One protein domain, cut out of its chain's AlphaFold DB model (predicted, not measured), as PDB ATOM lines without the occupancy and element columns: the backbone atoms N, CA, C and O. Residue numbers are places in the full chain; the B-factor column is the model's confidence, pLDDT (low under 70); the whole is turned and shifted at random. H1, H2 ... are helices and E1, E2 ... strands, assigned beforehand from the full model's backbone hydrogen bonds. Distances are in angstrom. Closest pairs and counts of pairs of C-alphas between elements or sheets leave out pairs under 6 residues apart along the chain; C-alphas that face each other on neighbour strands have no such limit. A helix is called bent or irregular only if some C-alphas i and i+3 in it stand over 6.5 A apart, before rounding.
ATOM      1  N   ASN A 259      51.787-108.841 -69.295       92.50
ATOM      2  CA  ASN A 259      53.105-108.603 -69.892       92.50
ATOM      3  C   ASN A 259      53.275-107.166 -70.421       92.50
ATOM      4  O   ASN A 259      54.389-106.644 -70.416       92.50
ATOM      5  N   ALA A 260      52.199-106.538 -70.910       93.75
ATOM      6  CA  ALA A 260      52.226-105.137 -71.327       93.75
ATOM      7  C   ALA A 260      52.379-104.214 -70.110       93.75
ATOM      8  O   ALA A 260      53.201-103.299 -70.142       93.75
ATOM      9  N   LEU A 261      51.671-104.517 -69.016       95.50
ATOM     10  CA  LEU A 261      51.817-103.805 -67.745       95.50
ATOM     11  C   LEU A 261      53.206-103.995 -67.133       95.50
ATOM     12  O   LEU A 261      53.813-103.010 -66.733       95.50
ATOM     13  N   ASP A 262      53.749-105.215 -67.126       94.56
ATOM     14  CA  ASP A 262      55.104-105.485 -66.624       94.56
ATOM     15  C   ASP A 262      56.139-104.626 -67.371       94.56
ATOM     16  O   ASP A 262      57.018-104.020 -66.757       94.56
ATOM     17  N   ARG A 263      56.005-104.513 -68.702       94.62
ATOM     18  CA  ARG A 263      56.886-103.674 -69.528       94.62
ATOM     19  C   ARG A 263      56.695-102.182 -69.255       94.62
ATOM     20  O   ARG A 263      57.684-101.458 -69.198       94.62
ATOM     21  N   PHE A 264      55.450-101.730 -69.102       95.81
ATOM     22  CA  PHE A 264      55.143-100.339 -68.765       95.81
ATOM     23  C   PHE A 264      55.757 -99.956 -67.413       95.81
ATOM     24  O   PHE A 264      56.492 -98.978 -67.326       95.81
ATOM     25  N   VAL A 265      55.530-100.774 -66.383       95.56
ATOM     26  CA  VAL A 265      56.064-100.570 -65.030       95.56
ATOM     27  C   VAL A 265      57.585-100.556 -65.033       95.56
ATOM     28  O   VAL A 265      58.186 -99.673 -64.427       95.56
ATOM     29  N   ALA A 266      58.214-101.485 -65.756       94.81
ATOM     30  CA  ALA A 266      59.664-101.513 -65.896       94.81
ATOM     31  C   ALA A 266      60.222-100.272 -66.612       94.81
ATOM     32  O   ALA A 266      61.388 -99.963 -66.425       94.81
ATOM     33  N   GLY A 267      59.436 -99.560 -67.425       95.44
ATOM     34  CA  GLY A 267      59.853 -98.325 -68.099       95.44
ATOM     35  C   GLY A 267      59.471 -97.031 -67.372       95.44
ATOM     36  O   GLY A 267      59.929 -95.961 -67.770       95.44
ATOM     37  N   TYR A 268      58.631 -97.105 -66.339       96.50
ATOM     38  CA  TYR A 268      58.097 -95.931 -65.654       96.50
ATOM     39  C   TYR A 268      59.086 -95.384 -64.616       96.50
ATOM     40  O   TYR A 268      59.483 -96.082 -63.678       96.50
ATOM     41  N   ASP A 269      59.461 -94.111 -64.757       94.88
ATOM     42  CA  ASP A 269      60.292 -93.396 -63.786       94.88
ATOM     43  C   ASP A 269      59.415 -92.629 -62.787       94.88
ATOM     44  O   ASP A 269      59.013 -91.491 -63.018       94.88
ATOM     45  N   GLY A 270      59.117 -93.274 -61.660       93.88
ATOM     46  CA  GLY A 270      58.438 -92.642 -60.525       93.88
ATOM     47  C   GLY A 270      59.386 -91.986 -59.514       93.88
ATOM     48  O   GLY A 270      58.952 -91.615 -58.425       93.88
ATOM     49  N   GLY A 271      60.683 -91.867 -59.820       95.19
ATOM     50  CA  GLY A 271      61.690 -91.332 -58.907       95.19
ATOM     51  C   GLY A 271      62.194 -92.328 -57.852       95.19
ATOM     52  O   GLY A 271      61.999 -93.539 -57.924       95.19
ATOM     53  N   THR A 272      62.902 -91.816 -56.841       95.31
ATOM     54  CA  THR A 272      63.680 -92.647 -55.897       95.31
ATOM     55  C   THR A 272      62.866 -93.274 -54.768       95.31
ATOM     56  O   THR A 272      63.426 -93.992 -53.946       95.31
ATOM     57  N   CYS A 273      61.577 -92.968 -54.652       97.44
ATOM     58  CA  CYS A 273      60.710 -93.554 -53.631       97.44
ATOM     59  C   CYS A 273      59.401 -94.052 -54.237       97.44
ATOM     60  O   CYS A 273      58.324 -93.836 -53.685       97.44
ATOM     61  N   PHE A 274      59.523 -94.696 -55.393       97.69
ATOM     62  CA  PHE A 274      58.417 -95.286 -56.113       97.69
ATOM     63  C   PHE A 274      58.820 -96.659 -56.647       97.69
ATOM     64  O   PHE A 274      59.919 -96.838 -57.176       97.69
ATOM     65  N   ALA A 275      57.917 -97.621 -56.533       97.50
ATOM     66  CA  ALA A 275      57.954 -98.857 -57.300       97.50
ATOM     67  C   ALA A 275      56.518 -99.285 -57.600       97.50
ATOM     68  O   ALA A 275      55.587 -98.877 -56.904       97.50
ATOM     69  N   ALA A 276      56.334-100.139 -58.597       97.19
ATOM     70  CA  ALA A 276      55.053-100.786 -58.820       97.19
ATOM     71  C   ALA A 276      55.248-102.260 -59.180       97.19
ATOM     72  O   ALA A 276      56.327-102.670 -59.614       97.19
ATOM     73  N   SER A 277      54.225-103.076 -58.968       96.62
ATOM     74  CA  SER A 277      54.216-104.485 -59.355       96.62
ATOM     75  C   SER A 277      52.856-104.883 -59.910       96.62
ATOM     76  O   SER A 277      51.815-104.379 -59.490       96.62
ATOM     77  N   VAL A 278      52.866-105.782 -60.894       96.31
ATOM     78  CA  VAL A 278      51.640-106.286 -61.512       96.31
ATOM     79  C   VAL A 278      51.120-107.466 -60.703       96.31
ATOM     80  O   VAL A 278      51.756-108.522 -60.625       96.31
ATOM     81  N   VAL A 279      49.928-107.305 -60.141       93.88
ATOM     82  CA  VAL A 279      49.180-108.378 -59.493       93.88
ATOM     83  C   VAL A 279      48.433-109.146 -60.578       93.88
ATOM     84  O   VAL A 279      47.571-108.617 -61.281       93.88
ATOM     85  N   ARG A 280      48.797-110.417 -60.751       92.31
ATOM     86  CA  ARG A 280      48.250-111.270 -61.811       92.31
ATOM     87  C   ARG A 280      46.920-111.877 -61.363       92.31
ATOM     88  O   ARG A 280      46.884-112.651 -60.412       92.31
ATOM     89  N   GLY A 281      45.851-111.560 -62.086       89.75
ATOM     90  CA  GLY A 281      44.500-112.085 -61.889       89.75
ATOM     91  C   GLY A 281      43.770-112.261 -63.221       89.75
ATOM     92  O   GLY A 281      44.397-112.224 -64.279       89.75
ATOM     93  N   GLU A 282      42.449-112.450 -63.174       89.69
ATOM     94  CA  GLU A 282      41.598-112.417 -64.376       89.69
ATOM     95  C   GLU A 282      41.677-111.043 -65.056       89.69
ATOM     96  O   GLU A 282      41.879-110.951 -66.265       89.69
ATOM     97  N   THR A 283      41.636-109.987 -64.245       90.69
ATOM     98  CA  THR A 283      41.993-108.620 -64.615       90.69
ATOM     99  C   THR A 283      43.302-108.263 -63.913       90.69
ATOM    100  O   THR A 283      43.354-108.299 -62.680       90.69
ATOM    101  N   PRO A 284      44.396-107.989 -64.646       93.31
ATOM    102  CA  PRO A 284      45.647-107.619 -64.005       93.31
ATOM    103  C   PRO A 284      45.490-106.261 -63.312       93.31
ATOM    104  O   PRO A 284      44.961-105.317 -63.897       93.31
ATOM    105  N   MET A 285      45.957-106.179 -62.071       94.75
ATOM    106  CA  MET A 285      45.935-104.956 -61.265       94.75
ATOM    107  C   MET A 285      47.361-104.475 -61.020       94.75
ATOM    108  O   MET A 285      48.315-105.252 -61.135       94.75
ATOM    109  N   LEU A 286      47.519-103.206 -60.659       95.81
ATOM    110  CA  LEU A 286      48.815-102.632 -60.329       95.81
ATOM    111  C   LEU A 286      48.893-102.276 -58.845       95.81
ATOM    112  O   LEU A 286      48.133-101.446 -58.366       95.81
ATOM    113  N   ALA A 287      49.844-102.851 -58.119       96.50
ATOM    114  CA  ALA A 287      50.199-102.378 -56.789       96.50
ATOM    115  C   ALA A 287      51.267-101.287 -56.929       96.50
ATOM    116  O   ALA A 287      52.333-101.537 -57.491       96.50
ATOM    117  N   ALA A 288      50.989-100.078 -56.450       97.00
ATOM    118  CA  ALA A 288      51.906 -98.944 -56.492       97.00
ATOM    119  C   ALA A 288      52.361 -98.578 -55.076       97.00
ATOM    120  O   ALA A 288      51.538 -98.360 -54.190       97.00
ATOM    121  N   PHE A 289      53.669 -98.470 -54.866       97.44
ATOM    122  CA  PHE A 289      54.287 -98.171 -53.576       97.44
ATOM    123  C   PHE A 289      54.966 -96.811 -53.673       97.44
ATOM    124  O   PHE A 289      55.896 -96.652 -54.463       97.44
ATOM    125  N   ALA A 290      54.510 -95.837 -52.889       97.19
ATOM    126  CA  ALA A 290      55.050 -94.481 -52.925       97.19
ATOM    127  C   ALA A 290      55.005 -93.812 -51.551       97.19
ATOM    128  O   ALA A 290      54.157 -94.131 -50.717       97.19
ATOM    129  N   ARG A 291      55.896 -92.851 -51.298       95.75
ATOM    130  CA  ARG A 291      55.826 -92.035 -50.071       95.75
ATOM    131  C   ARG A 291      54.609 -91.109 -50.080       95.75
ATOM    132  O   ARG A 291      53.955 -90.901 -49.051       95.75
ATOM    133  N   ASP A 292      54.330 -90.542 -51.248       93.44
ATOM    134  CA  ASP A 292      53.286 -89.558 -51.466       93.44
ATOM    135  C   ASP A 292      52.269 -90.115 -52.468       93.44
ATOM    136  O   ASP A 292      52.613 -90.569 -53.554       93.44
ATOM    137  N   MET A 293      50.978 -90.050 -52.131       83.75
ATOM    138  CA  MET A 293      49.913 -90.537 -53.027       83.75
ATOM    139  C   MET A 293      49.844 -89.742 -54.343       83.75
ATOM    140  O   MET A 293      49.234 -90.199 -55.303       83.75
ATOM    141  N   VAL A 294      50.477 -88.566 -54.413       78.12
ATOM    142  CA  VAL A 294      50.589 -87.766 -55.642       78.12
ATOM    143  C   VAL A 294      51.272 -88.560 -56.758       78.12
ATOM    144  O   VAL A 294      50.842 -88.481 -57.907       78.12
ATOM    145  N   ASP A 295      52.251 -89.398 -56.418       80.31
ATOM    146  CA  ASP A 295      52.974 -90.209 -57.401       80.31
ATOM    147  C   ASP A 295      52.057 -91.268 -58.039       80.31
ATOM    148  O   ASP A 295      52.190 -91.587 -59.220       80.31
ATOM    149  N   SER A 296      51.049 -91.751 -57.297       78.81
ATOM    150  CA  SER A 296      50.030 -92.662 -57.839       78.81
ATOM    151  C   SER A 296      49.095 -91.979 -58.844       78.81
ATOM    152  O   SER A 296      48.638 -92.619 -59.786       78.81
ATOM    153  N   VAL A 297      48.857 -90.669 -58.711       88.25
ATOM    154  CA  VAL A 297      48.055 -89.903 -59.682       88.25
ATOM    155  C   VAL A 297      48.833 -89.701 -60.981       88.25
ATOM    156  O   VAL A 297      48.269 -89.864 -62.060       88.25
ATOM    157  N   ALA A 298      50.130 -89.394 -60.891       91.31
ATOM    158  CA  ALA A 298      50.996 -89.306 -62.068       91.31
ATOM    159  C   ALA A 298      51.043 -90.641 -62.833       91.31
ATOM    160  O   ALA A 298      50.916 -90.657 -64.056       91.31
ATOM    161  N   LEU A 299      51.112 -91.758 -62.103       93.62
ATOM    162  CA  LEU A 299      51.047 -93.102 -62.672       93.62
ATOM    163  C   LEU A 299      49.712 -93.374 -63.380       93.62
ATOM    164  O   LEU A 299      49.713 -93.905 -64.487       93.62
ATOM    165  N   GLN A 300      48.578 -92.997 -62.775       92.19
ATOM    166  CA  GLN A 300      47.252 -93.146 -63.394       92.19
ATOM    167  C   GLN A 300      47.140 -92.372 -64.708       92.19
ATOM    168  O   GLN A 300      46.601 -92.895 -65.682       92.19
ATOM    169  N   LEU A 301      47.660 -91.141 -64.748       94.00
ATOM    170  CA  LEU A 301      47.679 -90.333 -65.968       94.00
ATOM    171  C   LEU A 301      48.530 -91.000 -67.053       94.00
ATOM    172  O   LEU A 301      48.054 -91.179 -68.170       94.00
ATOM    173  N   ALA A 302      49.739 -91.449 -66.705       94.88
ATOM    174  CA  ALA A 302      50.619 -92.145 -67.641       94.88
ATOM    175  C   ALA A 302      50.008 -93.461 -68.162       94.88
ATOM    176  O   ALA A 302      50.164 -93.794 -69.335       94.88
ATOM    177  N   LEU A 303      49.276 -94.197 -67.319       94.62
ATOM    178  CA  LEU A 303      48.545 -95.398 -67.733       94.62
ATOM    179  C   LEU A 303      47.395 -95.076 -68.686       94.62
ATOM    180  O   LEU A 303      47.229 -95.795 -69.664       94.62
ATOM    181  N   GLY A 304      46.632 -94.009 -68.435       93.50
ATOM    182  CA  GLY A 304      45.545 -93.583 -69.323       93.50
ATOM    183  C   GLY A 304      46.027 -93.056 -70.679       93.50
ATOM    184  O   GLY A 304      45.277 -93.088 -71.651       93.50
ATOM    185  N   GLU A 305      47.274 -92.588 -70.762       93.50
ATOM    186  CA  GLU A 305      47.925 -92.251 -72.033       93.50
ATOM    187  C   GLU A 305      48.444 -93.496 -72.768       93.50
ATOM    188  O   GLU A 305      48.402 -93.549 -73.997       93.50
ATOM    189  N   ALA A 306      48.932 -94.496 -72.027       93.06
ATOM    190  CA  ALA A 306      49.491 -95.724 -72.591       93.06
ATOM    191  C   ALA A 306      48.426 -96.759 -72.986       93.06
ATOM    192  O   ALA A 306      48.652 -97.551 -73.903       93.06
ATOM    193  N   PHE A 307      47.281 -96.772 -72.300       92.81
ATOM    194  CA  PHE A 307      46.234 -97.775 -72.453       92.81
ATOM    195  C   PHE A 307      44.851 -97.124 -72.525       92.81
ATOM    196  O   PHE A 307      44.516 -96.243 -71.739       92.81
ATOM    197  N   THR A 308      44.017 -97.601 -73.450       88.75
ATOM    198  CA  THR A 308      42.639 -97.112 -73.627       88.75
ATOM    199  C   THR A 308      41.717 -97.535 -72.479       88.75
ATOM    200  O   THR A 308      40.728 -96.860 -72.188       88.75
ATOM    201  N   GLU A 309      42.012 -98.664 -71.835       88.81
ATOM    202  CA  GLU A 309      41.209 -99.219 -70.747       88.81
ATOM    203  C   GLU A 309      41.781 -98.869 -69.372       88.81
ATOM    204  O   GLU A 309      42.994 -98.779 -69.179       88.81
ATOM    205  N   THR A 310      40.891 -98.681 -68.398       88.75
ATOM    206  CA  THR A 310      41.267 -98.343 -67.026       88.75
ATOM    207  C   THR A 310      41.907 -99.538 -66.330       88.75
ATOM    208  O   THR A 310      41.287-100.591 -66.204       88.75
ATOM    209  N   VAL A 311      43.125 -99.345 -65.835       93.19
ATOM    210  CA  VAL A 311      43.834-100.314 -64.993       93.19
ATOM    211  C   VAL A 311      43.571 -99.971 -63.535       93.19
ATOM    212  O   VAL A 311      43.789 -98.831 -63.123       93.19
ATOM    213  N   ASP A 312      43.122-100.947 -62.750       93.94
ATOM    214  CA  ASP A 312      42.957-100.762 -61.309       93.94
ATOM    215  C   ASP A 312      44.322-100.654 -60.619       93.94
ATOM    216  O   ASP A 312      45.239-101.440 -60.888       93.94
ATOM    217  N   ILE A 313      44.448 -99.680 -59.711       94.38
ATOM    218  CA  ILE A 313      45.681 -99.415 -58.967       94.38
ATOM    219  C   ILE A 313      45.414 -99.445 -57.467       94.38
ATOM    220  O   ILE A 313      44.681 -98.604 -56.944       94.38
ATOM    221  N   ASP A 314      46.101-100.345 -56.777       94.06
ATOM    222  CA  ASP A 314      46.181-100.375 -55.323       94.06
ATOM    223  C   ASP A 314      47.390 -99.551 -54.867       94.06
ATOM    224  O   ASP A 314      48.544 -99.938 -55.048       94.06
ATOM    225  N   GLY A 315      47.124 -98.377 -54.293       93.94
ATOM    226  CA  GLY A 315      48.156 -97.471 -53.792       93.94
ATOM    227  C   GLY A 315      48.517 -97.732 -52.330       93.94
ATOM    228  O   GLY A 315      47.664 -97.628 -51.446       93.94
ATOM    229  N   TYR A 316      49.796 -97.978 -52.062       95.69
ATOM    230  CA  TYR A 316      50.366 -98.148 -50.729       95.69
ATOM    231  C   TYR A 316      51.270 -96.970 -50.378       95.69
ATOM    232  O   TYR A 316      52.239 -96.672 -51.080       95.69
ATOM    233  N   ARG A 317      50.975 -96.331 -49.241       96.00
ATOM    234  CA  ARG A 317      51.809 -95.261 -48.695       96.00
ATOM    235  C   ARG A 317      52.933 -95.843 -47.840       96.00
ATOM    236  O   ARG A 317      52.657 -96.397 -46.781       96.00
ATOM    237  N   VAL A 318      54.178 -95.666 -48.263       96.44
ATOM    238  CA  VAL A 318      55.362 -96.149 -47.535       96.44
ATOM    239  C   VAL A 318      56.015 -95.055 -46.690       96.44
ATOM    240  O   VAL A 318      55.838 -93.859 -46.954       96.44
ATOM    241  N   ASP A 319      56.794 -95.451 -45.684       96.62
ATOM    242  CA  ASP A 319      57.640 -94.509 -44.947       96.62
ATOM    243  C   ASP A 319      58.874 -94.106 -45.773       96.62
ATOM    244  O   ASP A 319      59.408 -94.867 -46.581       96.62
ATOM    245  N   SER A 320      59.380 -92.899 -45.519       97.00
ATOM    246  CA  SER A 320      60.640 -92.399 -46.072       97.00
ATOM    247  C   SER A 320      61.837 -93.346 -45.899       97.00
ATOM    248  O   SER A 320      62.707 -93.401 -46.770       97.00
ATOM    249  N   ARG A 321      61.888 -94.111 -44.803       97.38
ATOM    250  CA  ARG A 321      62.975 -95.061 -44.524       97.38
ATOM    251  C   ARG A 321      62.933 -96.288 -45.440       97.38
ATOM    252  O   ARG A 321      63.964 -96.895 -45.708       97.38
ATOM    253  N   GLN A 322      61.768 -96.604 -46.005       97.88
ATOM    254  CA  GLN A 322      61.589 -97.704 -46.956       97.88
ATOM    255  C   GLN A 322      61.999 -97.321 -48.393       97.88
ATOM    256  O   GLN A 322      62.173 -98.200 -49.240       97.88
ATOM    257  N   CYS A 323      62.220 -96.031 -48.689       98.19
ATOM    258  CA  CYS A 323      62.542 -95.553 -50.040       98.19
ATOM    259  C   CYS A 323      63.810 -96.191 -50.634       98.19
ATOM    260  O   CYS A 323      63.877 -96.411 -51.842       98.19
ATOM    261  N   GLY A 324      64.806 -96.528 -49.805       97.88
ATOM    262  CA  GLY A 324      66.019 -97.213 -50.265       97.88
ATOM    263  C   GLY A 324      65.727 -98.571 -50.918       97.88
ATOM    264  O   GLY A 324      66.342 -98.920 -51.927       97.88
ATOM    265  N   ALA A 325      64.733 -99.292 -50.393       98.12
ATOM    266  CA  ALA A 325      64.265-100.548 -50.962       98.12
ATOM    267  C   ALA A 325      63.512-100.330 -52.282       98.12
ATOM    268  O   ALA A 325      63.783-101.021 -53.263       98.12
ATOM    269  N   LEU A 326      62.625 -99.330 -52.345       98.25
ATOM    270  CA  LEU A 326      61.878 -99.016 -53.570       98.25
ATOM    271  C   LEU A 326      62.804 -98.593 -54.721       98.25
ATOM    272  O   LEU A 326      62.673 -99.105 -55.831       98.25
ATOM    273  N   ALA A 327      63.808 -97.752 -54.446       97.94
ATOM    274  CA  ALA A 327      64.825 -97.371 -55.428       97.94
ATOM    275  C   ALA A 327      65.632 -98.571 -55.953       97.94
ATOM    276  O   ALA A 327      66.108 -98.572 -57.091       97.94
ATOM    277  N   PHE A 328      65.854 -99.585 -55.116       98.12
ATOM    278  CA  PHE A 328      66.494-100.828 -55.536       98.12
ATOM    279  C   PHE A 328      65.573-101.662 -56.427       98.12
ATOM    280  O   PHE A 328      66.005-102.082 -57.501       98.12
ATOM    281  N   VAL A 329      64.315-101.849 -56.020       98.00
ATOM    282  CA  VAL A 329      63.321-102.611 -56.787       98.00
ATOM    283  C   VAL A 329      63.117-101.998 -58.169       98.00
ATOM    284  O   VAL A 329      63.277-102.709 -59.153       98.00
ATOM    285  N   SER A 330      62.866-100.688 -58.260       97.12
ATOM    286  CA  SER A 330      62.646 -99.994 -59.538       97.12
ATOM    287  C   SER A 330      63.820-100.179 -60.514       97.12
ATOM    288  O   SER A 330      63.634-100.606 -61.655       97.12
ATOM    289  N   ARG A 331      65.062 -99.980 -60.045       96.94
ATOM    290  CA  ARG A 331      66.266-100.190 -60.871       96.94
ATOM    291  C   ARG A 331      66.437-101.642 -61.308       96.94
ATOM    292  O   ARG A 331      66.877-101.901 -62.426       96.94
ATOM    293  N   LEU A 332      66.133-102.594 -60.429       96.88
ATOM    294  CA  LEU A 332      66.276-104.010 -60.748       96.88
ATOM    295  C   LEU A 332      65.162-104.495 -61.690       96.88
ATOM    296  O   LEU A 332      65.445-105.307 -62.561       96.88
ATOM    297  N   GLN A 333      63.942-103.955 -61.590       96.12
ATOM    298  CA  GLN A 333      62.855-104.192 -62.550       96.12
ATOM    299  C   GLN A 333      63.225-103.696 -63.950       96.12
ATOM    300  O   GLN A 333      63.061-104.440 -64.912       96.12
ATOM    301  N   GLN A 334      63.798-102.493 -64.055       95.62
ATOM    302  CA  GLN A 334      64.309-101.936 -65.316       95.62
ATOM    303  C   GLN A 334      65.386-102.822 -65.968       95.62
ATOM    304  O   GLN A 334      65.480-102.895 -67.192       95.62
ATOM    305  N   ALA A 335      66.213-103.491 -65.159       95.12
ATOM    306  CA  ALA A 335      67.299-104.349 -65.634       95.12
ATOM    307  C   ALA A 335      66.893-105.821 -65.847       95.12
ATOM    308  O   ALA A 335      67.656-106.585 -66.447       95.12
ATOM    309  N   ALA A 336      65.734-106.248 -65.338       93.38
ATOM    310  CA  ALA A 336      65.319-107.644 -65.354       93.38
ATOM    311  C   ALA A 336      64.854-108.076 -66.752       93.38
ATOM    312  O   ALA A 336      63.962-107.482 -67.349       93.38
ATOM    313  N   ALA A 337      65.419-109.174 -67.259       91.31
ATOM    314  CA  ALA A 337      64.993-109.749 -68.538       91.31
ATOM    315  C   ALA A 337      63.629-110.458 -68.447       91.31
ATOM    316  O   ALA A 337      62.885-110.504 -69.426       91.31
ATOM    317  N   THR A 338      63.307-111.017 -67.278       92.56
ATOM    318  CA  THR A 338      62.069-111.758 -67.027       92.56
ATOM    319  C   THR A 338      61.472-111.281 -65.706       92.56
ATOM    320  O   THR A 338      62.184-111.298 -64.702       92.56
ATOM    321  N   PRO A 339      60.189-110.887 -65.659       92.69
ATOM    322  CA  PRO A 339      59.562-110.481 -64.410       92.69
ATOM    323  C   PRO A 339      59.412-111.679 -63.466       92.69
ATOM    324  O   PRO A 339      59.157-112.810 -63.888       92.69
ATOM    325  N   MET A 340      59.551-111.414 -62.170       94.88
ATOM    326  CA  MET A 340      59.213-112.352 -61.105       94.88
ATOM    327  C   MET A 340      57.812-112.014 -60.588       94.88
ATOM    328  O   MET A 340      57.478-110.840 -60.462       94.88
ATOM    329  N   ALA A 341      57.002-113.026 -60.270       94.69
ATOM    330  CA  ALA A 341      55.697-112.802 -59.647       94.69
ATOM    331  C   ALA A 341      55.729-113.165 -58.158       94.69
ATOM    332  O   ALA A 341      56.290-114.195 -57.770       94.69
ATOM    333  N   LEU A 342      55.091-112.329 -57.346       96.44
ATOM    334  CA  LEU A 342      54.838-112.529 -55.924       96.44
ATOM    335  C   LEU A 342      53.341-112.315 -55.697       96.44
ATOM    336  O   LEU A 342      52.773-111.372 -56.239       96.44
ATOM    337  N   ALA A 343      52.710-113.209 -54.943       96.12
ATOM    338  CA  ALA A 343      51.302-113.092 -54.588       96.12
ATOM    339  C   ALA A 343      51.097-113.461 -53.120       96.12
ATOM    340  O   ALA A 343      51.428-114.580 -52.705       96.12
ATOM    341  N   LEU A 344      50.535-112.534 -52.346       96.94
ATOM    342  CA  LEU A 344      50.147-112.762 -50.956       96.94
ATOM    343  C   LEU A 344      48.769-113.421 -50.858       96.94
ATOM    344  O   LEU A 344      47.862-113.129 -51.632       96.94
ATOM    345  N   ALA A 345      48.589-114.284 -49.858       96.81
ATOM    346  CA  ALA A 345      47.281-114.856 -49.542       96.81
ATOM    347  C   ALA A 345      46.356-113.849 -48.832       96.81
ATOM    348  O   ALA A 345      45.136-113.938 -48.945       96.81
ATOM    349  N   SER A 346      46.932-112.904 -48.085       96.56
ATOM    350  CA  SER A 346      46.220-111.794 -47.448       96.56
ATOM    351  C   SER A 346      47.143-110.586 -47.335       96.56
ATOM    352  O   SER A 346      48.304-110.728 -46.959       96.56
ATOM    353  N   GLN A 347      46.596-109.401 -47.597       95.75
ATOM    354  CA  GLN A 347      47.278-108.116 -47.424       95.75
ATOM    355  C   GLN A 347      47.080-107.522 -46.022       95.75
ATOM    356  O   GLN A 347      47.684-106.506 -45.707       95.75
ATOM    357  N   SER A 348      46.228-108.099 -45.167       96.00
ATOM    358  CA  SER A 348      46.017-107.616 -43.795       96.00
ATOM    359  C   SER A 348      46.173-108.756 -42.804       96.00
ATOM    360  O   SER A 348      45.561-109.818 -42.957       96.00
ATOM    361  N   MET A 349      46.969-108.520 -41.767       95.88
ATOM    362  CA  MET A 349      47.331-109.517 -40.765       95.88
ATOM    363  C   MET A 349      47.304-108.936 -39.359       95.88
ATOM    364  O   MET A 349      47.476-107.735 -39.177       95.88
ATOM    365  N   ALA A 350      47.063-109.798 -38.375       95.75
ATOM    366  CA  ALA A 350      47.261-109.456 -36.975       95.75
ATOM    367  C   ALA A 350      48.745-109.589 -36.612       95.75
ATOM    368  O   ALA A 350      49.453-110.406 -37.210       95.75
ATOM    369  N   ASP A 351      49.197-108.835 -35.617       94.12
ATOM    370  CA  ASP A 351      50.516-109.042 -35.014       94.12
ATOM    371  C   ASP A 351      50.738-110.508 -34.580       94.12
ATOM    372  O   ASP A 351      49.853-111.160 -34.016       94.12
ATOM    373  N   GLY A 352      51.918-111.054 -34.885       94.12
ATOM    374  CA  GLY A 352      52.278-112.454 -34.640       94.12
ATOM    375  C   GLY A 352      51.676-113.469 -35.618       94.12
ATOM    376  O   GLY A 352      51.935-114.667 -35.478       94.12
ATOM    377  N   ALA A 353      50.878-113.037 -36.600       96.81
ATOM    378  CA  ALA A 353      50.415-113.912 -37.673       96.81
ATOM    379  C   ALA A 353      51.547-114.245 -38.666       96.81
ATOM    380  O   ALA A 353      52.659-113.726 -38.591       96.81
ATOM    381  N   HIS A 354      51.253-115.133 -39.616       97.50
ATOM    382  CA  HIS A 354      52.180-115.504 -40.681       97.50
ATOM    383  C   HIS A 354      51.727-114.941 -42.021       97.50
ATOM    384  O   HIS A 354      50.639-115.288 -42.482       97.50
ATOM    385  N   VAL A 355      52.594-114.174 -42.685       97.50
ATOM    386  CA  VAL A 355      52.429-113.797 -44.091       97.50
ATOM    387  C   VAL A 355      52.719-115.012 -44.950       97.50
ATOM    388  O   VAL A 355      53.821-115.557 -44.942       97.50
ATOM    389  N   THR A 356      51.706-115.442 -45.693       98.25
ATOM    390  CA  THR A 356      51.786-116.595 -46.589       98.25
ATOM    391  C   THR A 356      51.541-116.163 -48.022       98.25
ATOM    392  O   THR A 356      50.794-115.214 -48.277       98.25
ATOM    393  N   GLY A 357      52.170-116.856 -48.964       97.44
ATOM    394  CA  GLY A 357      52.040-116.522 -50.372       97.44
ATOM    395  C   GLY A 357      52.783-117.476 -51.292       97.44
ATOM    396  O   GLY A 357      53.314-118.512 -50.871       97.44
ATOM    397  N   THR A 358      52.800-117.108 -52.568       97.50
ATOM    398  CA  THR A 358      53.484-117.842 -53.634       97.50
ATOM    399  C   THR A 358      54.434-116.931 -54.403       97.50
ATOM    400  O   THR A 358      54.215-115.727 -54.527       97.50
ATOM    401  N   LEU A 359      55.508-117.528 -54.910       96.50
ATOM    402  CA  LEU A 359      56.570-116.892 -55.674       96.50
ATOM    403  C   LEU A 359      56.782-117.685 -56.966       96.50
ATOM    404  O   LEU A 359      56.969-118.907 -56.944       96.50
ATOM    405  N   ALA A 360      56.804-116.992 -58.097       95.62
ATOM    406  CA  ALA A 360      57.159-117.568 -59.387       95.62
ATOM    407  C   ALA A 360      58.417-116.876 -59.918       95.62
ATOM    408  O   ALA A 360      58.350-115.819 -60.542       95.62
ATOM    409  N   ALA A 361      59.569-117.482 -59.629       94.75
ATOM    410  CA  ALA A 361      60.861-117.044 -60.139       94.75
ATOM    411  C   ALA A 361      61.161-117.651 -61.521       94.75
ATOM    412  O   ALA A 361      60.676-118.750 -61.826       94.75
ATOM    413  N   PRO A 362      62.012-116.999 -62.332       94.50
ATOM    414  CA  PRO A 362      62.544-117.604 -63.544       94.50
ATOM    415  C   PRO A 362      63.277-118.928 -63.252       94.50
ATOM    416  O   PRO A 362      63.898-119.082 -62.194       94.50
ATOM    417  N   PRO A 363      63.240-119.900 -64.181       93.38
ATOM    418  CA  PRO A 363      63.883-121.194 -63.986       93.38
ATOM    419  C   PRO A 363      65.399-121.045 -63.789       93.38
ATOM    420  O   PRO A 363      66.047-120.236 -64.448       93.38
ATOM    421  N   GLY A 364      65.970-121.852 -62.891       92.81
ATOM    422  CA  GLY A 364      67.411-121.861 -62.606       92.81
ATOM    423  C   GLY A 364      67.904-120.745 -61.679       92.81
ATOM    424  O   GLY A 364      69.087-120.734 -61.346       92.81
ATOM    425  N   GLN A 365      67.028-119.844 -61.225       94.81
ATOM    426  CA  GLN A 365      67.372-118.808 -60.252       94.81
ATOM    427  C   GLN A 365      67.010-119.244 -58.825       94.81
ATOM    428  O   GLN A 365      65.975-119.872 -58.587       94.81
ATOM    429  N   ARG A 366      67.873-118.902 -57.866       95.00
ATOM    430  CA  ARG A 366      67.618-119.018 -56.425       95.00
ATOM    431  C   ARG A 366      66.808-117.822 -55.969       95.00
ATOM    432  O   ARG A 366      67.032-116.723 -56.465       95.00
ATOM    433  N   VAL A 367      65.906-118.035 -55.017       95.62
ATOM    434  CA  VAL A 367      65.048-116.980 -54.470       95.62
ATOM    435  C   VAL A 367      65.529-116.585 -53.084       95.62
ATOM    436  O   VAL A 367      65.768-117.441 -52.235       95.62
ATOM    437  N   TYR A 368      65.625-115.281 -52.873       95.62
ATOM    438  CA  TYR A 368      65.913-114.629 -51.607       95.62
ATOM    439  C   TYR A 368      64.705-113.777 -51.232       95.62
ATOM    440  O   TYR A 368      64.153-113.090 -52.092       95.62
ATOM    441  N   LEU A 369      64.275-113.854 -49.975       96.25
ATOM    442  CA  LEU A 369      63.068-113.189 -49.493       96.25
ATOM    443  C   LEU A 369      63.427-112.252 -48.347       96.25
ATOM    444  O   LEU A 369      64.058-112.676 -47.382       96.25
ATOM    445  N   PHE A 370      62.993-111.004 -48.444       96.81
ATOM    446  CA  PHE A 370      63.281-109.956 -47.478       96.81
ATOM    447  C   PHE A 370      61.985-109.289 -47.035       96.81
ATOM    448  O   PHE A 370      61.121-108.998 -47.861       96.81
ATOM    449  N   VAL A 371      61.874-109.017 -45.738       96.44
ATOM    450  CA  VAL A 371      60.834-108.141 -45.188       96.44
ATOM    451  C   VAL A 371      61.476-106.808 -44.844       96.44
ATOM    452  O   VAL A 371      62.552-106.794 -44.246       96.44
ATOM    453  N   VAL A 372      60.827-105.710 -45.223       97.06
ATOM    454  CA  VAL A 372      61.202-104.350 -44.824       97.06
ATOM    455  C   VAL A 372      60.079-103.778 -43.973       97.06
ATOM    456  O   VAL A 372      58.965-103.594 -44.468       97.06
ATOM    457  N   ASP A 373      60.354-103.507 -42.701       96.31
ATOM    458  CA  ASP A 373      59.367-102.891 -41.810       96.31
ATOM    459  C   ASP A 373      59.164-101.393 -42.115       96.31
ATOM    460  O   ASP A 373      59.805-100.831 -43.010       96.31
ATOM    461  N   ASP A 374      58.237-100.738 -41.414       95.25
ATOM    462  CA  ASP A 374      57.962 -99.306 -41.584       95.25
ATOM    463  C   ASP A 374      59.093 -98.406 -41.064       95.25
ATOM    464  O   ASP A 374      59.200 -97.247 -41.468       95.25
ATOM    465  N   GLU A 375      59.987 -98.939 -40.231       95.56
ATOM    466  CA  GLU A 375      61.214 -98.260 -39.819       95.56
ATOM    467  C   GLU A 375      62.339 -98.385 -40.857       95.56
ATOM    468  O   GLU A 375      63.400 -97.782 -40.678       95.56
ATOM    469  N   GLY A 376      62.100 -99.100 -41.959       96.31
ATOM    470  CA  GLY A 376      63.072 -99.331 -43.018       96.31
ATOM    471  C   GLY A 376      64.124-100.370 -42.649       96.31
ATOM    472  O   GLY A 376      65.195-100.366 -43.246       96.31
ATOM    473  N   LEU A 377      63.871-101.246 -41.679       95.75
ATOM    474  CA  LEU A 377      64.784-102.322 -41.320       95.75
ATOM    475  C   LEU A 377      64.484-103.581 -42.138       95.75
ATOM    476  O   LEU A 377      63.345-104.029 -42.251       95.75
ATOM    477  N   VAL A 378      65.538-104.169 -42.697       95.75
ATOM    478  CA  VAL A 378      65.487-105.362 -43.542       95.75
ATOM    479  C   VAL A 378      65.785-106.605 -42.719       95.75
ATOM    480  O   VAL A 378      66.802-106.669 -42.026       95.75
ATOM    481  N   SER A 379      64.927-107.613 -42.862       94.69
ATOM    482  CA  SER A 379      65.071-108.936 -42.254       94.69
ATOM    483  C   SER A 379      65.123-110.019 -43.339       94.69
ATOM    484  O   SER A 379      64.219-110.101 -44.175       94.69
ATOM    485  N   ASP A 380      66.157-110.872 -43.326       94.81
ATOM    486  CA  ASP A 380      66.240-112.043 -44.216       94.81
ATOM    487  C   ASP A 380      65.213-113.099 -43.784       94.81
ATOM    488  O   ASP A 380      65.253-113.632 -42.674       94.81
ATOM    489  N   SER A 381      64.271-113.384 -44.679       94.75
ATOM    490  CA  SER A 381      63.167-114.326 -44.490       94.75
ATOM    491  C   SER A 381      63.317-115.581 -45.354       94.75
ATOM    492  O   SER A 381      62.376-116.370 -45.477       94.75
ATOM    493  N   GLY A 382      64.495-115.813 -45.943       93.81
ATOM    494  CA  GLY A 382      64.762-116.965 -46.806       93.81
ATOM    495  C   GLY A 382      64.561-118.319 -46.115       93.81
ATOM    496  O   GLY A 382      64.186-119.291 -46.768       93.81
ATOM    497  N   ALA A 383      64.718-118.384 -44.788       94.12
ATOM    498  CA  ALA A 383      64.474-119.593 -43.996       94.12
ATOM    499  C   ALA A 383      63.002-120.056 -43.998       94.12
ATOM    500  O   ALA A 383      62.722-121.205 -43.657       94.12
ATOM    501  N   TYR A 384      62.071-119.182 -44.390       96.00
ATOM    502  CA  TYR A 384      60.632-119.456 -44.433       96.00
ATOM    503  C   TYR A 384      60.125-119.851 -45.827       96.00
ATOM    504  O   TYR A 384      58.917-120.016 -46.019       96.00
ATOM    505  N   LEU A 385      61.027-119.993 -46.802       96.56
ATOM    506  CA  LEU A 385      60.706-120.491 -48.137       96.56
ATOM    507  C   LEU A 385      60.533-122.015 -48.109       96.56
ATOM    508  O   LEU A 385      61.403-122.758 -47.656       96.56
ATOM    509  N   ALA A 386      59.418-122.487 -48.658       95.94
ATOM    510  CA  ALA A 386      59.130-123.894 -48.873       95.94
ATOM    511  C   ALA A 386      59.191-124.206 -50.375       95.94
ATOM    512  O   ALA A 386      58.277-123.892 -51.145       95.94
ATOM    513  N   GLY A 387      60.295-124.843 -50.777       89.62
ATOM    514  CA  GLY A 387      60.592-125.210 -52.162       89.62
ATOM    515  C   GLY A 387      61.710-124.375 -52.787       89.62
ATOM    516  O   GLY A 387      62.315-123.521 -52.140       89.62
ATOM    517  N   GLN A 388      62.019-124.681 -54.046       80.38
ATOM    518  CA  GLN A 388      62.932-123.920 -54.898       80.38
ATOM    519  C   GLN A 388      62.354-123.900 -56.318       80.38
ATOM    520  O   GLN A 388      61.919-124.939 -56.819       80.38
ATOM    521  N   GLY A 389      62.386-122.740 -56.976       77.50
ATOM    522  CA  GLY A 389      61.937-122.571 -58.361       77.50
ATOM    523  C   GLY A 389      60.499-122.044 -58.504       77.50
ATOM    524  O   GLY A 389      60.001-121.349 -57.612       77.50
ATOM    525  N   PRO A 390      59.834-122.303 -59.646       81.00
ATOM    526  CA  PRO A 390      58.505-121.765 -59.920       81.00
ATOM    527  C   PRO A 390      57.458-122.373 -58.978       81.00
ATOM    528  O   PRO A 390      57.390-123.592 -58.825       81.00
ATOM    529  N   GLY A 391      56.637-121.524 -58.356       87.12
ATOM    530  CA  GLY A 391      55.619-121.954 -57.393       87.12
ATOM    531  C   GLY A 391      56.165-122.192 -55.984       87.12
ATOM    532  O   GLY A 391      55.572-122.949 -55.219       87.12
ATOM    533  N   THR A 392      57.293-121.566 -55.631       95.50
ATOM    534  CA  THR A 392      57.802-121.584 -54.254       95.50
ATOM    535  C   THR A 392      56.766-120.938 -53.336       95.50
ATOM    536  O   THR A 392      56.239-119.872 -53.640       95.50
ATOM    537  N   THR A 393      56.460-121.583 -52.216       97.81
ATOM    538  CA  THR A 393      55.549-121.034 -51.200       97.81
ATOM    539  C   THR A 393      56.356-120.481 -50.037       97.81
ATOM    540  O   THR A 393      57.524-120.834 -49.870       97.81
ATOM    541  N   PHE A 394      55.766-119.614 -49.225       98.00
ATOM    542  CA  PHE A 394      56.418-119.126 -48.010       98.00
ATOM    543  C   PHE A 394      55.423-118.898 -46.877       98.00
ATOM    544  O   PHE A 394      54.220-118.772 -47.113       98.00
ATOM    545  N   SER A 395      55.945-118.860 -45.650       97.94
ATOM    546  CA  SER A 395      55.189-118.560 -44.430       97.94
ATOM    547  C   SER A 395      56.070-117.826 -43.419       97.94
ATOM    548  O   SER A 395      56.743-118.450 -42.595       97.94
ATOM    549  N   VAL A 396      56.092-116.497 -43.499       97.12
ATOM    550  CA  VAL A 396      56.965-115.631 -42.694       97.12
ATOM    551  C   VAL A 396      56.198-115.124 -41.469       97.12
ATOM    552  O   VAL A 396      55.165-114.480 -41.654       97.12
ATOM    553  N   PRO A 397      56.645-115.392 -40.229       96.19
ATOM    554  CA  PRO A 397      56.057-114.771 -39.049       96.19
ATOM    555  C   PRO A 397      56.331-113.267 -39.075       96.19
ATOM    556  O   PRO A 397      57.460-112.848 -39.335       96.19
ATOM    557  N   VAL A 398      55.309-112.464 -38.797       93.19
ATOM    558  CA  VAL A 398      55.443-111.007 -38.741       93.19
ATOM    559  C   VAL A 398      55.152-110.492 -37.351       93.19
ATOM    560  O   VAL A 398      54.229-110.943 -36.676       93.19
ATOM    561  N   HIS A 399      55.969-109.533 -36.937       90.56
ATOM    562  CA  HIS A 399      55.851-108.864 -35.657       90.56
ATOM    563  C   HIS A 399      55.849-107.357 -35.888       90.56
ATOM    564  O   HIS A 399      56.608-106.854 -36.720       90.56
ATOM    565  N   LEU A 400      54.992-106.645 -35.165       88.44
ATOM    566  CA  LEU A 400      55.057-105.193 -35.077       88.44
ATOM    567  C   LEU A 400      56.209-104.789 -34.155       88.44
ATOM    568  O   LEU A 400      56.319-105.251 -33.018       88.44
ATOM    569  N   THR A 401      57.054-103.894 -34.644       82.31
ATOM    570  CA  THR A 401      58.022-103.160 -33.834       82.31
ATOM    571  C   THR A 401      57.421-101.799 -33.471       82.31
ATOM    572  O   THR A 401      56.855-101.099 -34.306       82.31
ATOM    573  N   GLY A 402      57.493-101.418 -32.193       80.75
ATOM    574  CA  GLY A 402      57.001-100.119 -31.720       80.75
ATOM    575  C   GLY A 402      55.502-100.067 -31.393       80.75
ATOM    576  O   GLY A 402      54.919-101.030 -30.897       80.75
ATOM    577  N   ASP A 403      54.895 -98.891 -31.574       78.88
ATOM    578  CA  ASP A 403      53.503 -98.633 -31.187       78.88
ATOM    579  C   ASP A 403      52.501 -99.394 -32.077       78.88
ATOM    580  O   ASP A 403      52.663 -99.443 -33.295       78.88
ATOM    581  N   SER A 404      51.410 -99.879 -31.464       74.00
ATOM    582  CA  SER A 404      50.320-100.720 -32.018       74.00
ATOM    583  C   SER A 404      49.470-100.091 -33.148       74.00
ATOM    584  O   SER A 404      48.285-100.396 -33.288       74.00
ATOM    585  N   GLN A 405      50.008 -99.162 -33.933       87.75
ATOM    586  CA  GLN A 405      49.315 -98.630 -35.107       87.75
ATOM    587  C   GLN A 405      49.503 -99.559 -36.302       87.75
ATOM    588  O   GLN A 405      50.543-100.190 -36.435       87.75
ATOM    589  N   ALA A 406      48.509 -99.600 -37.192       90.88
ATOM    590  CA  ALA A 406      48.599-100.387 -38.413       90.88
ATOM    591  C   ALA A 406      49.791 -99.920 -39.265       90.88
ATOM    592  O   ALA A 406      49.837 -98.749 -39.655       90.88
ATOM    593  N   ARG A 407      50.739-100.819 -39.551       93.81
ATOM    594  CA  ARG A 407      51.964-100.510 -40.308       93.81
ATOM    595  C   ARG A 407      51.987-101.241 -41.638       93.81
ATOM    596  O   ARG A 407      51.608-102.409 -41.705       93.81
ATOM    597  N   ILE A 408      52.448-100.549 -42.677       96.25
ATOM    598  CA  ILE A 408      52.729-101.142 -43.984       96.25
ATOM    599  C   ILE A 408      54.153-101.691 -43.955       96.25
ATOM    600  O   ILE A 408      55.111-100.943 -43.766       96.25
ATOM    601  N   GLN A 409      54.279-102.995 -44.168       97.00
ATOM    602  CA  GLN A 409      55.558-103.667 -44.360       97.00
ATOM    603  C   GLN A 409      55.667-104.119 -45.817       97.00
ATOM    604  O   GLN A 409      54.667-104.486 -46.443       97.00
ATOM    605  N   LEU A 410      56.880-104.079 -46.359       98.06
ATOM    606  CA  LEU A 410      57.164-104.516 -47.722       98.06
ATOM    607  C   LEU A 410      57.718-105.936 -47.700       98.06
ATOM    608  O   LEU A 410      58.592-106.259 -46.894       98.06
ATOM    609  N   LEU A 411      57.257-106.764 -48.630       98.00
ATOM    610  CA  LEU A 411      57.849-108.059 -48.922       98.00
ATOM    611  C   LEU A 411      58.548-107.978 -50.275       98.00
ATOM    612  O   LEU A 411      57.914-107.716 -51.295       98.00
ATOM    613  N   ILE A 412      59.856-108.209 -50.285       98.19
ATOM    614  CA  ILE A 412      60.685-108.115 -51.484       98.19
ATOM    615  C   ILE A 412      61.312-109.473 -51.741       98.19
ATOM    616  O   ILE A 412      62.027-110.017 -50.899       98.19
ATOM    617  N   ALA A 413      61.074-110.007 -52.931       97.44
ATOM    618  CA  ALA A 413      61.707-111.225 -53.393       97.44
ATOM    619  C   ALA A 413      62.690-110.900 -54.512       97.44
ATOM    620  O   ALA A 413      62.347-110.208 -55.467       97.44
ATOM    621  N   VAL A 414      63.912-111.411 -54.399       97.19
ATOM    622  CA  VAL A 414      64.965-111.271 -55.406       97.19
ATOM    623  C   VAL A 414      65.331-112.661 -55.887       97.19
ATOM    624  O   VAL A 414      65.653-113.533 -55.077       97.19
ATOM    625  N   SER A 415      65.316-112.875 -57.197       96.75
ATOM    626  CA  SER A 415      65.809-114.105 -57.800       96.75
ATOM    627  C   SER A 415      67.099-113.854 -58.569       96.75
ATOM    628  O   SER A 415      67.212-112.867 -59.289       96.75
ATOM    629  N   THR A 416      68.093-114.727 -58.415       96.75
ATOM    630  CA  THR A 416      69.362-114.654 -59.156       96.75
ATOM    631  C   THR A 416      70.000-116.037 -59.287       96.75
ATOM    632  O   THR A 416      69.739-116.934 -58.487       96.75
ATOM    633  N   ASP A 417      70.825-116.246 -60.310       95.38
ATOM    634  CA  ASP A 417      71.644-117.458 -60.452       95.38
ATOM    635  C   ASP A 417      72.865-117.473 -59.509       95.38
ATOM    636  O   ASP A 417      73.477-118.521 -59.279       95.38
ATOM    637  N   ALA A 418      73.207-116.322 -58.927       94.62
ATOM    638  CA  ALA A 418      74.306-116.175 -57.991       94.62
ATOM    639  C   ALA A 418      73.940-116.657 -56.587       94.62
ATOM    640  O   ALA A 418      72.812-116.520 -56.116       94.62
ATOM    641  N   VAL A 419      74.940-117.167 -55.868       93.88
ATOM    642  CA  VAL A 419      74.808-117.358 -54.426       93.88
ATOM    643  C   VAL A 419      75.038-116.010 -53.761       93.88
ATOM    644  O   VAL A 419      76.163-115.514 -53.738       93.88
ATOM    645  N   LEU A 420      73.975-115.416 -53.234       92.50
ATOM    646  CA  LEU A 420      74.093-114.323 -52.284       92.50
ATOM    647  C   LEU A 420      74.462-114.917 -50.931       92.50
ATOM    648  O   LEU A 420      73.780-115.810 -50.424       92.50
ATOM    649  N   GLU A 421      75.560-114.436 -50.364       87.31
ATOM    650  CA  GLU A 421      75.827-114.625 -48.946       87.31
ATOM    651  C   GLU A 421      74.733-113.871 -48.189       87.31
ATOM    652  O   GLU A 421      74.655-112.642 -48.288       87.31
ATOM    653  N   SER A 422      73.855-114.609 -47.497       68.88
ATOM    654  CA  SER A 422      72.890-114.022 -46.567       68.88
ATOM    655  C   SER A 422      73.623-113.056 -45.649       68.88
ATOM    656  O   SER A 422      74.736-113.357 -45.202       68.88
ATOM    657  N   ALA A 423      73.017-111.900 -45.368       63.28
ATOM    658  CA  ALA A 423      73.575-111.001 -44.371       63.28
ATOM    659  C   ALA A 423      73.792-111.806 -43.077       63.28
ATOM    660  O   ALA A 423      72.869-112.481 -42.615       63.28
ATOM    661  N   PRO A 424      75.018-111.833 -42.531       51.41
ATOM    662  CA  PRO A 424      75.320-112.666 -41.383       51.41
ATOM    663  C   PRO A 424      74.617-112.107 -40.142       51.41
ATOM    664  O   PRO A 424      75.157-111.246 -39.452       51.41
ATOM    665  N   GLY A 425      73.422-112.615 -39.838       60.78
ATOM    666  CA  GLY A 425      72.797-112.471 -38.525       60.78
ATOM    667  C   GLY A 425      71.299-112.186 -38.529       60.78
ATOM    668  O   GLY A 425      70.697-111.832 -39.530       60.78
ATOM    669  N   THR A 426      70.717-112.303 -37.335       62.31
ATOM    670  CA  THR A 426      69.356-111.863 -36.984       62.31
ATOM    671  C   THR A 426      69.257-110.344 -36.798       62.31
ATOM    672  O   THR A 426      68.268-109.855 -36.262       62.31
ATOM    673  N   ALA A 427      70.317-109.601 -37.120       79.06
ATOM    674  CA  ALA A 427      70.360-108.163 -36.934       79.06
ATOM    675  C   ALA A 427      69.713-107.495 -38.144       79.06
ATOM    676  O   ALA A 427      70.206-107.633 -39.264       79.06
ATOM    677  N   SER A 428      68.620-106.777 -37.909       85.69
ATOM    678  CA  SER A 428      67.973-105.990 -38.947       85.69
ATOM    679  C   SER A 428      68.894-104.849 -39.393       85.69
ATOM    680  O   SER A 428      69.561-104.217 -38.569       85.69
ATOM    681  N   VAL A 429      68.957-104.602 -40.702       93.88
ATOM    682  CA  VAL A 429      69.833-103.586 -41.314       93.88
ATOM    683  C   VAL A 429      68.976-102.526 -41.992       93.88
ATOM    684  O   VAL A 429      67.965-102.864 -42.592       93.88
ATOM    685  N   ASP A 430      69.380-101.258 -41.936       96.00
ATOM    686  CA  ASP A 430      68.736-100.183 -42.700       96.00
ATOM    687  C   ASP A 430      68.622-100.537 -44.197       96.00
ATOM    688  O   ASP A 430      69.590-100.980 -44.822       96.00
ATOM    689  N   ALA A 431      67.442-100.325 -44.779       96.75
ATOM    690  CA  ALA A 431      67.113-100.711 -46.144       96.75
ATOM    691  C   ALA A 431      67.966 -99.993 -47.180       96.75
ATOM    692  O   ALA A 431      68.434-100.625 -48.128       96.75
ATOM    693  N   GLY A 432      68.211 -98.694 -47.000       96.69
ATOM    694  CA  GLY A 432      69.083 -97.940 -47.895       96.69
ATOM    695  C   GLY A 432      70.477 -98.554 -47.958       96.69
ATOM    696  O   GLY A 432      70.991 -98.812 -49.047       96.69
ATOM    697  N   THR A 433      71.046 -98.860 -46.796       96.56
ATOM    698  CA  THR A 433      72.378 -99.464 -46.666       96.56
ATOM    699  C   THR A 433      72.412-100.884 -47.233       96.56
ATOM    700  O   THR A 433      73.239-101.193 -48.092       96.56
ATOM    701  N   PHE A 434      71.474-101.737 -46.815       96.25
ATOM    702  CA  PHE A 434      71.400-103.134 -47.241       96.25
ATOM    703  C   PHE A 434      71.277-103.266 -48.764       96.25
ATOM    704  O   PHE A 434      72.034-104.005 -49.399       96.25
ATOM    705  N   PHE A 435      70.345-102.530 -49.376       96.69
ATOM    706  CA  PHE A 435      70.107-102.634 -50.814       96.69
ATOM    707  C   PHE A 435      71.166-101.905 -51.655       96.69
ATOM    708  O   PHE A 435      71.425-102.318 -52.791       96.69
ATOM    709  N   ALA A 436      71.823-100.875 -51.112       96.50
ATOM    710  CA  ALA A 436      73.000-100.277 -51.742       96.50
ATOM    711  C   ALA A 436      74.173-101.266 -51.818       96.50
ATOM    712  O   ALA A 436      74.843-101.317 -52.849       96.50
ATOM    713  N   ASP A 437      74.374-102.093 -50.788       95.75
ATOM    714  CA  ASP A 437      75.407-103.135 -50.772       95.75
ATOM    715  C   ASP A 437      75.042-104.355 -51.633       95.75
ATOM    716  O   ASP A 437      75.923-105.014 -52.201       95.75
ATOM    717  N   LEU A 438      73.748-104.670 -51.743       95.62
ATOM    718  CA  LEU A 438      73.258-105.785 -52.552       95.62
ATOM    719  C   LEU A 438      73.346-105.495 -54.059       95.62
ATOM    720  O   LEU A 438      73.722-106.382 -54.829       95.62
ATOM    721  N   ALA A 439      73.038-104.270 -54.498       96.75
ATOM    722  CA  ALA A 439      72.961-103.932 -55.923       96.75
ATOM    723  C   ALA A 439      74.250-104.245 -56.722       96.75
ATOM    724  O   ALA A 439      74.149-104.921 -57.750       96.75
ATOM    725  N   PRO A 440      75.466-103.874 -56.272       96.31
ATOM    726  CA  PRO A 440      76.707-104.232 -56.964       96.31
ATOM    727  C   PRO A 440      76.940-105.741 -57.095       96.31
ATOM    728  O   PRO A 440      77.612-106.172 -58.029       96.31
ATOM    729  N   ARG A 441      76.389-106.562 -56.191       95.81
ATOM    730  CA  ARG A 441      76.527-108.030 -56.247       95.81
ATOM    731  C   ARG A 441      75.658-108.646 -57.345       95.81
ATOM    732  O   ARG A 441      76.012-109.696 -57.879       95.81
ATOM    733  N   LEU A 442      74.550-107.983 -57.680       96.31
ATOM    734  CA  LEU A 442      73.617-108.374 -58.741       96.31
ATOM    735  C   LEU A 442      73.965-107.754 -60.102       96.31
ATOM    736  O   LEU A 442      73.516-108.248 -61.134       96.31
ATOM    737  N   ALA A 443      74.770-106.690 -60.125       95.62
ATOM    738  CA  ALA A 443      75.144-105.999 -61.352       95.62
ATOM    739  C   ALA A 443      75.809-106.948 -62.370       95.62
ATOM    740  O   ALA A 443      76.753-107.673 -62.053       95.62
ATOM    741  N   GLY A 444      75.309-106.929 -63.610       94.50
ATOM    742  CA  GLY A 444      75.807-107.776 -64.701       94.50
ATOM    743  C   GLY A 444      75.398-109.250 -64.612       94.50
ATOM    744  O   GLY A 444      75.927-110.066 -65.366       94.50
ATOM    745  N   ARG A 445      74.478-109.605 -63.708       95.75
ATOM    746  CA  ARG A 445      73.959-110.969 -63.542       95.75
ATOM    747  C   ARG A 445      72.468-111.020 -63.869       95.75
ATOM    748  O   ARG A 445      71.778-110.023 -63.661       95.75
ATOM    749  N   PRO A 446      71.945-112.163 -64.346       96.19
ATOM    750  CA  PRO A 446      70.510-112.327 -64.503       96.19
ATOM    751  C   PRO A 446      69.867-112.322 -63.115       96.19
ATOM    752  O   PRO A 446      70.059-113.232 -62.302       96.19
ATOM    753  N   ALA A 447      69.114-111.266 -62.845       97.06
ATOM    754  CA  ALA A 447      68.374-111.102 -61.615       97.06
ATOM    755  C   ALA A 447      66.989-110.533 -61.914       97.06
ATOM    756  O   ALA A 447      66.803-109.796 -62.883       97.06
ATOM    757  N   SER A 448      66.023-110.921 -61.092       96.62
ATOM    758  CA  SER A 448      64.640-110.450 -61.172       96.62
ATOM    759  C   SER A 448      64.167-110.094 -59.772       96.62
ATOM    760  O   SER A 448      64.721-110.575 -58.780       96.62
ATOM    761  N   VAL A 449      63.156-109.241 -59.681       97.69
ATOM    762  CA  VAL A 449      62.624-108.784 -58.400       97.69
ATOM    763  C   VAL A 449      61.109-108.712 -58.451       97.69
ATOM    764  O   VAL A 449      60.532-108.381 -59.487       97.69
ATOM    765  N   ALA A 450      60.483-109.021 -57.326       97.50
ATOM    766  CA  ALA A 450      59.071-108.800 -57.082       97.50
ATOM    767  C   ALA A 450      58.898-108.097 -55.734       97.50
ATOM    768  O   ALA A 450      59.678-108.317 -54.804       97.50
ATOM    769  N   ILE A 451      57.872-107.258 -55.642       98.12
ATOM    770  CA  ILE A 451      57.505-106.532 -54.430       98.12
ATOM    771  C   ILE A 451      55.999-106.648 -54.212       98.12
ATOM    772  O   ILE A 451      55.223-106.600 -55.168       98.12
ATOM    773  N   ASP A 452      55.610-106.800 -52.955       97.75
ATOM    774  CA  ASP A 452      54.234-106.678 -52.482       97.75
ATOM    775  C   ASP A 452      54.248-106.000 -51.100       97.75
ATOM    776  O   ASP A 452      55.314-105.836 -50.491       97.75
ATOM    777  N   ALA A 453      53.087-105.602 -50.592       97.56
ATOM    778  CA  ALA A 453      52.955-105.030 -49.260       97.56
ATOM    779  C   ALA A 453      51.808-105.664 -48.482       97.56
ATOM    780  O   ALA A 453      50.811-106.133 -49.027       97.56
ATOM    781  N   PHE A 454      51.946-105.635 -47.164       97.38
ATOM    782  CA  PHE A 454      50.895-106.051 -46.251       97.38
ATOM    783  C   PHE A 454      50.828-105.112 -45.052       97.38
ATOM    784  O   PHE A 454      51.791-104.438 -44.685       97.38
ATOM    785  N   ILE A 455      49.651-105.068 -44.445       96.75
ATOM    786  CA  ILE A 455      49.328-104.265 -43.279       96.75
ATOM    787  C   ILE A 455      49.284-105.188 -42.068       96.75
ATOM    788  O   ILE A 455      48.478-106.123 -42.033       96.75
ATOM    789  N   VAL A 456      50.096-104.896 -41.058       95.50
ATOM    790  CA  VAL A 456      50.027-105.570 -39.754       95.50
ATOM    791  C   VAL A 456      49.258-104.682 -38.780       95.50
ATOM    792  O   VAL A 456      49.486-103.471 -38.763       95.50
ATOM    793  N   ARG A 457      48.313-105.259 -38.033       93.81
ATOM    794  CA  ARG A 457      47.389-104.563 -37.124       93.81
ATOM    795  C   ARG A 457      47.459-105.071 -35.694       93.81
ATOM    796  O   ARG A 457      47.673-106.294 -35.516       93.81
TER     797      ARG A 457
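AT A GLANCE: This is residues 259 to 457 of the 457 residues of an uncharacterized protein of Devosia sp. Root635 (UniProt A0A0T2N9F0). Two lobes sit side by side: the larger is a sandwich of two sheets, E7 E6 E9 E10 and E4 E5 E8, with H3 and H4 side by side over the other face of the four-stranded sheet; the smaller is the sheet E1 E2 E3, set by strand E10 with its strands crossed to those of the larger lobe, its far face covered by H1 and H2. H3 packs on both lobes, and the link of residues 417 to 430 loops out along the larger one. The printed part has 199 residues with four named helices and ten named strands, in the order H1 E1 E2 H2 E3 H3 E4 E5 E6 E7 E8 E9 H4 E10, of mixed class. The sheets E7 E6 E9 E10 and E4 E5 E8 are antiparallel, and E1 E2 E3 is mixed. The whole is compact, with a radius of gyration of the C-alphas of 15.7 A and spans of 48 by 40 by 31 A.

IN THESE COORDINATES: H1 is residues 259 to 267, 12.4 A long, with C-alpha 259 at (53.105, -108.603, -69.892). E1, residues 274 to 279, is 16.4 A long, and E2, residues 285 to 290, 16.2 A. H2 is residues 293 to 306, 20.2 A; E3 is residues 313 to 317. H3, residues 320 to 335, is 23.9 A long and only just irregular: C-alphas 321 and 324 are 6.8 A apart. E4 is residues 341 to 344, E5 residues 354 to 360, 19.5 A, E6 residues 366 to 372, 19.8 A, E7 residues 377 to 380, and E8 residues 392 to 397, 16.8 A. E9, residues 407 to 416, is 29.3 A long and begins at C-alpha 407, (51.964, -100.510, -40.308). H4 is residues 431 to 442, 16.1 A. E10, residues 447 to 456, is 29.1 A long and ends at C-alpha 456, (50.027, -105.570, -39.754).

HOW THE PARTS SIT: The sheet E7 E6 E9 E10 is twisted. N 411 and O 452 of E9 and E10 are 2.8 A apart, N 370 and O 412 of E6 and E9 2.8 A, and N 379 and O 371 of the hairpin E6 and E7 2.9 A, within hydrogen-bond range. The three sheets form a stack, face to face in turn. The sheet E4 E5 E8 is 8.9 A from the largest sheet, centre to centre of the facing parts; N 343 and O 358 of the hairpin E4 and E5 are 3.0 A apart, and N 355 and O 396 of E5 and E8 2.8 A. H3 and H4 are on the same face of the largest sheet, two layers, at heights over the sheet of 8.8 A and 9.8 A. They touch, closest at the C-alphas of Gly 324 and Gly 432, 3.9 A, at a shallow tilt of 18 degrees, the same way. In the sheet E1 E2 E3, N 277 and O 287 of the hairpin E1 and E2 are 2.9 A apart, and N 288 and O 314 of the parallel pair E2 and E3 2.8 A. E2, H2 and E3 form a strand-helix-strand unit, two parallel neighbour strands with a helix between, its crossover right-handed. H1 and H2 are on one face of this sheet and H3 on the other, three layers. In H1 and H2 every O i to N i+4 pair is within hydrogen-bond range; in H3 10 of 12 are, in H4 6 of 8.

THE WHOLE: The C-alphas farthest apart are those of Thr 308 and Gly 425, 48.8 A. The printed part has no cut and ends at residue 457, the chain's last. The links E7 to E8 and E9 to H4 are long. The mean pLDDT of the printed part is 93.4, and residues 422 to 426 are under 70.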